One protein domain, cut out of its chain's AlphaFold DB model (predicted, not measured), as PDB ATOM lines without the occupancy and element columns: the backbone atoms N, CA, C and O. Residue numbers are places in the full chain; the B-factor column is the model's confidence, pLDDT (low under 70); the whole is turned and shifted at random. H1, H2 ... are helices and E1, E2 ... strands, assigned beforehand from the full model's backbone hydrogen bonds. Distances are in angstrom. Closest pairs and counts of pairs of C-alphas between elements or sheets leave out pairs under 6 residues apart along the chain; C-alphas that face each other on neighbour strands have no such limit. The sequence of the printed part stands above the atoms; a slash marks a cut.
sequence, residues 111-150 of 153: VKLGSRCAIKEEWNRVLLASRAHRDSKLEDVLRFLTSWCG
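What this domain is: This is residues 111 to 150 of the 153 residues of an uncharacterized protein of Ephemera danica (UniProt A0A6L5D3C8). The model is a flat, three-sided frame: two helices, H1 and H2, open like a V from the tight turn that joins them, and a small hairpin of two short strands, E1 and E2, spans the mouth of the V. The turn sticks out at the narrow end, where residues 131 to 137 stand free. The printed part has 40 residues, with the elements in the order E1, E2, H1, H2; the two-stranded sheet, order E1 - E2, is antiparallel, and the class is mixed, helices and strands. It is compact, with a radius of gyration of the C-alphas of 10.2 A, and its outline is flat, spanning 27 by 21 by 9 A.

How they stand to each other: Begin at the sheet, a hairpin of E1, residues 111 to 113, and E2, residues 116 to 119, whose directions stand at 148 degrees. Look there for N 111 and O 118, 2.8 A apart, and N 116 and O 113, 2.9 A apart, both within hydrogen-bond range. The C-alphas of Lys 112 and Cys 117 face each other at 4.4 A. Go on to H1, residues 120 to 132, which follows E2 over a tight link with 0 residues between; its closest C-alphas to E1 are those of Lys 120 and Val 111, 5.2 A apart. Then find H2, residues 136 to 149, whose far end comes to the hairpin: the closest C-alphas are those of Cys 149 and Leu 113, 5.5 A, and of Cys 149 and Arg 116, 5.7 A. H1 and H2 are close but not clearly touching, with 2 pairs of C-alphas within 8 A, the closest being those of Ser 130 and Leu 138, 6.4 A apart. They run opposite ways at a steep tilt of 37 degrees, only just steep. In H1 and H2 every O i to N i+4 pair is within hydrogen-bond range.

Where its parts are: Find C-alpha 111 at (-15.532, 36.147, -19.123), where E1 begins; E1 is 6.4 A long and E2 10.7 A. From C-alpha 120 at (-14.278, 35.762, -24.138), H1 runs 18.2 A to C-alpha 132. H2 runs 19.8 A from C-alpha 136 to C-alpha 149 at (-8.257, 40.107, -11.049).

The domain as a whole: The two C-alphas farthest apart are those of Ser 115 and Ala 132, at 27.4 A. The printed part runs from 111 to 150 with no cut, and its three links are tight. Look in the B-factor column: the mean pLDDT of the printed part is 87.2, and no printed residue is under 70.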
ATOM      1  N   VAL A 111     -15.977  37.055 -20.177       89.38
ATOM      2  CA  VAL A 111     -15.532  36.147 -19.123       89.38
ATOM      3  C   VAL A 111     -15.207  36.973 -17.887       89.38
ATOM      4  O   VAL A 111     -14.462  37.951 -17.960       89.38
ATOM      5  N   LYS A 112     -15.755  36.570 -16.740       88.44
ATOM      6  CA  LYS A 112     -15.457  37.198 -15.455       88.44
ATOM      7  C   LYS A 112     -14.146  36.644 -14.896       88.44
ATOM      8  O   LYS A 112     -13.983  35.436 -14.763       88.44
ATOM      9  N   LEU A 113     -13.237  37.548 -14.557       87.19
ATOM     10  CA  LEU A 113     -11.934  37.309 -13.945       87.19
ATOM     11  C   LEU A 113     -11.984  38.008 -12.580       87.19
ATOM     12  O   LEU A 113     -11.629  39.181 -12.461       87.19
ATOM     13  N   GLY A 114     -12.557  37.334 -11.581       85.75
ATOM     14  CA  GLY A 114     -12.809  37.889 -10.247       85.75
ATOM     15  C   GLY A 114     -13.554  39.235 -10.268       85.75
ATOM     16  O   GLY A 114     -14.767  39.271 -10.491       85.75
ATOM     17  N   SER A 115     -12.840  40.337 -10.005       86.31
ATOM     18  CA  SER A 115     -13.378  41.709  -9.972       86.31
ATOM     19  C   SER A 115     -13.430  42.419 -11.334       86.31
ATOM     20  O   SER A 115     -14.024  43.490 -11.437       86.31
ATOM     21  N   ARG A 116     -12.829  41.842 -12.382       88.75
ATOM     22  CA  ARG A 116     -12.744  42.405 -13.743       88.75
ATOM     23  C   ARG A 116     -13.314  41.419 -14.761       88.75
ATOM     24  O   ARG A 116     -13.650  40.291 -14.411       88.75
ATOM     25  N   CYS A 117     -13.418  41.817 -16.026       89.75
ATOM     26  CA  CYS A 117     -13.800  40.896 -17.096       89.75
ATOM     27  C   CYS A 117     -12.888  41.050 -18.322       89.75
ATOM     28  O   CYS A 117     -12.210  42.065 -18.492       89.75
ATOM     29  N   ALA A 118     -12.877  40.028 -19.169       90.62
ATOM     30  CA  ALA A 118     -12.238  40.034 -20.479       90.62
ATOM     31  C   ALA A 118     -13.248  39.660 -21.563       90.62
ATOM     32  O   ALA A 118     -14.228  38.964 -21.291       90.62
ATOM     33  N   ILE A 119     -12.975  40.071 -22.799       89.81
ATOM     34  CA  ILE A 119     -13.679  39.564 -23.977       89.81
ATOM     35  C   ILE A 119     -13.369  38.068 -24.092       89.81
ATOM     36  O   ILE A 119     -12.203  37.662 -24.084       89.81
ATOM     37  N   LYS A 120     -14.407  37.228 -24.174       88.38
ATOM     38  CA  LYS A 120     -14.278  35.762 -24.138       88.38
ATOM     39  C   LYS A 120     -13.370  35.236 -25.242       88.38
ATOM     40  O   LYS A 120     -12.589  34.317 -25.009       88.38
ATOM     41  N   GLU A 121     -13.460  35.809 -26.437       89.31
ATOM     42  CA  GLU A 121     -12.626  35.395 -27.561       89.31
ATOM     43  C   GLU A 121     -11.141  35.690 -27.317       89.31
ATOM     44  O   GLU A 121     -10.302  34.811 -27.503       89.31
ATOM     45  N   GLU A 122     -10.810  36.885 -26.828       89.31
ATOM     46  CA  GLU A 122      -9.434  37.247 -26.480       89.31
ATOM     47  C   GLU A 122      -8.890  36.370 -25.352       89.31
ATOM     48  O   GLU A 122      -7.772  35.865 -25.445       89.31
ATOM     49  N   TRP A 123      -9.703  36.116 -24.321       91.44
ATOM     50  CA  TRP A 123      -9.340  35.205 -23.238       91.44
ATOM     51  C   TRP A 123      -9.034  33.796 -23.760       91.44
ATOM     52  O   TRP A 123      -8.005  33.211 -23.421       91.44
ATOM     53  N   ASN A 124      -9.874  33.273 -24.654       91.50
ATOM     54  CA  ASN A 124      -9.639  31.979 -25.290       91.50
ATOM     55  C   ASN A 124      -8.357  31.974 -26.129       91.50
ATOM     56  O   ASN A 124      -7.616  30.993 -26.081       91.50
ATOM     57  N   ARG A 125      -8.050  33.054 -26.862       90.69
ATOM     58  CA  ARG A 125      -6.785  33.173 -27.608       90.69
ATOM     59  C   ARG A 125      -5.576  33.127 -26.673       90.69
ATOM     60  O   ARG A 125      -4.624  32.412 -26.971       90.69
ATOM     61  N   VAL A 126      -5.631  33.809 -25.526       89.00
ATOM     62  CA  VAL A 126      -4.570  33.762 -24.502       89.00
ATOM     63  C   VAL A 126      -4.407  32.347 -23.934       89.00
ATOM     64  O   VAL A 126      -3.284  31.853 -23.833       89.00
ATOM     65  N   LEU A 127      -5.508  31.659 -23.616       89.12
ATOM     66  CA  LEU A 127      -5.476  30.277 -23.122       89.12
ATOM     67  C   LEU A 127      -4.950  29.280 -24.162       89.12
ATOM     68  O   LEU A 127      -4.256  28.324 -23.818       89.12
ATOM     69  N   LEU A 128      -5.285  29.471 -25.436       90.62
ATOM     70  CA  LEU A 128      -4.748  28.652 -26.521       90.62
ATOM     71  C   LEU A 128      -3.249  28.905 -26.696       90.62
ATOM     72  O   LEU A 128      -2.482  27.950 -26.802       90.62
ATOM     73  N   ALA A 129      -2.826  30.171 -26.659       88.31
ATOM     74  CA  ALA A 129      -1.423  30.549 -26.761       88.31
ATOM     75  C   ALA A 129      -0.588  29.963 -25.613       88.31
ATOM     76  O   ALA A 129       0.491  29.442 -25.881       88.31
ATOM     77  N   SER A 130      -1.103  29.963 -24.377       86.31
ATOM     78  CA  SER A 130      -0.390  29.424 -23.208       86.31
ATOM     79  C   SER A 130      -0.266  27.905 -23.218       86.31
ATOM     80  O   SER A 130       0.713  27.352 -22.725       86.31
ATOM     81  N   ARG A 131      -1.233  27.206 -23.821       84.50
ATOM     82  CA  ARG A 131      -1.158  25.751 -24.022       84.50
ATOM     83  C   ARG A 131      -0.215  25.374 -25.162       84.50
ATOM     84  O   ARG A 131       0.457  24.351 -25.072       84.50
ATOM     85  N   ALA A 132      -0.191  26.174 -26.226       84.94
ATOM     86  CA  ALA A 132       0.648  25.939 -27.397       84.94
ATOM     87  C   ALA A 132       2.120  26.302 -27.146       84.94
ATOM     88  O   ALA A 132       3.014  25.609 -27.629       84.94
ATOM     89  N   HIS A 133       2.373  27.356 -26.368       77.12
ATOM     90  CA  HIS A 133       3.704  27.868 -26.074       77.12
ATOM     91  C   HIS A 133       3.918  27.877 -24.562       77.12
ATOM     92  O   HIS A 133       3.312  28.672 -23.847       77.12
ATOM     93  N   ARG A 134       4.832  27.029 -24.075       71.94
ATOM     94  CA  ARG A 134       5.367  27.151 -22.710       71.94
ATOM     95  C   ARG A 134       6.386  28.290 -22.666       71.94
ATOM     96  O   ARG A 134       7.587  28.056 -22.561       71.94
ATOM     97  N   ASP A 135       5.901  29.512 -22.854       78.19
ATOM     98  CA  ASP A 135       6.689  30.732 -22.711       78.19
ATOM     99  C   ASP A 135       6.563  31.237 -21.270       78.19
ATOM    100  O   ASP A 135       5.461  31.539 -20.802       78.19
ATOM    101  N   SER A 136       7.697  31.368 -20.578       79.94
ATOM    102  CA  SER A 136       7.746  31.883 -19.208       79.94
ATOM    103  C   SER A 136       7.127  33.278 -19.094       79.94
ATOM    104  O   SER A 136       6.512  33.595 -18.081       79.94
ATOM    105  N   LYS A 137       7.215  34.103 -20.147       87.25
ATOM    106  CA  LYS A 137       6.613  35.444 -20.163       87.25
ATOM    107  C   LYS A 137       5.089  35.389 -20.149       87.25
ATOM    108  O   LYS A 137       4.452  36.199 -19.482       87.25
ATOM    109  N   LEU A 138       4.496  34.444 -20.876       86.06
ATOM    110  CA  LEU A 138       3.044  34.296 -20.928       86.06
ATOM    111  C   LEU A 138       2.499  33.729 -19.611       86.06
ATOM    112  O   LEU A 138       1.450  34.162 -19.138       86.06
ATOM    113  N   GLU A 139       3.243  32.823 -18.976       86.88
ATOM    114  CA  GLU A 139       2.939  32.345 -17.624       86.88
ATOM    115  C   GLU A 139       3.015  33.473 -16.581       86.88
ATOM    116  O   GLU A 139       2.141  33.570 -15.716       86.88
ATOM    117  N   ASP A 140       4.008  34.361 -16.682       89.75
ATOM    118  CA  ASP A 140       4.128  35.536 -15.814       89.75
ATOM    119  C   ASP A 140       2.943  36.498 -15.988       89.75
ATOM    120  O   ASP A 140       2.382  36.969 -14.995       89.75
ATOM    121  N   VAL A 141       2.502  36.734 -17.230       90.06
ATOM    122  CA  VAL A 141       1.304  37.539 -17.523       90.06
ATOM    123  C   VAL A 141       0.047  36.895 -16.934       90.06
ATOM    124  O   VAL A 141      -0.743  37.583 -16.293       90.06
ATOM    125  N   LEU A 142      -0.139  35.578 -17.071       89.06
ATOM    126  CA  LEU A 142      -1.282  34.875 -16.473       89.06
ATOM    127  C   LEU A 142      -1.267  34.944 -14.941       89.06
ATOM    128  O   LEU A 142      -2.315  35.130 -14.316       89.06
ATOM    129  N   ARG A 143      -0.086  34.849 -14.324       89.12
ATOM    130  CA  ARG A 143       0.074  35.005 -12.873       89.12
ATOM    131  C   ARG A 143      -0.276  36.422 -12.426       89.12
ATOM    132  O   ARG A 143      -1.008  36.588 -11.450       89.12
ATOM    133  N   PHE A 144       0.193  37.429 -13.162       90.94
ATOM    134  CA  PHE A 144      -0.168  38.824 -12.931       90.94
ATOM    135  C   PHE A 144      -1.681  39.030 -13.038       90.94
ATOM    136  O   PHE A 144      -2.280  39.561 -12.107       90.94
ATOM    137  N   LEU A 145      -2.314  38.544 -14.111       90.06
ATOM    138  CA  LEU A 145      -3.763  38.638 -14.296       90.06
ATOM    139  C   LEU A 145      -4.516  37.960 -13.148       90.06
ATOM    140  O   LEU A 145      -5.446  38.547 -12.612       90.06
ATOM    141  N   THR A 146      -4.075  36.785 -12.694       87.50
ATOM    142  CA  THR A 146      -4.676  36.096 -11.538       87.50
ATOM    143  C   THR A 146      -4.620  36.956 -10.275       87.50
ATOM    144  O   THR A 146      -5.628  37.121  -9.589       87.50
ATOM    145  N   SER A 147      -3.452  37.541  -9.983       89.38
ATOM    146  CA  SER A 147      -3.261  38.413  -8.820       89.38
ATOM    147  C   SER A 147      -4.047  39.717  -8.934       89.38
ATOM    148  O   SER A 147      -4.535  40.228  -7.929       89.38
ATOM    149  N   TRP A 148      -4.145  40.280 -10.135       88.88
ATOM    150  CA  TRP A 148      -4.779  41.571 -10.373       88.88
ATOM    151  C   TRP A 148      -6.307  41.477 -10.385       88.88
ATOM    152  O   TRP A 148      -7.001  42.375  -9.906       88.88
ATOM    153  N   CYS A 149      -6.831  40.375 -10.916       88.06
ATOM    154  CA  CYS A 149      -8.257  40.107 -11.049       88.06
ATOM    155  C   CYS A 149      -8.867  39.444  -9.803       88.06
ATOM    156  O   CYS A 149     -10.075  39.538  -9.599       88.06
ATOM    157  N   GLY A 150      -8.058  38.812  -8.946       80.25
ATOM    158  CA  GLY A 150      -8.487  38.185  -7.687       80.25
ATOM    159  C   GLY A 150      -8.804  36.688  -7.798       80.25
ATOM    160  O   GLY A 150      -8.764  35.989  -6.791       80.25
TER     161      GLY A 150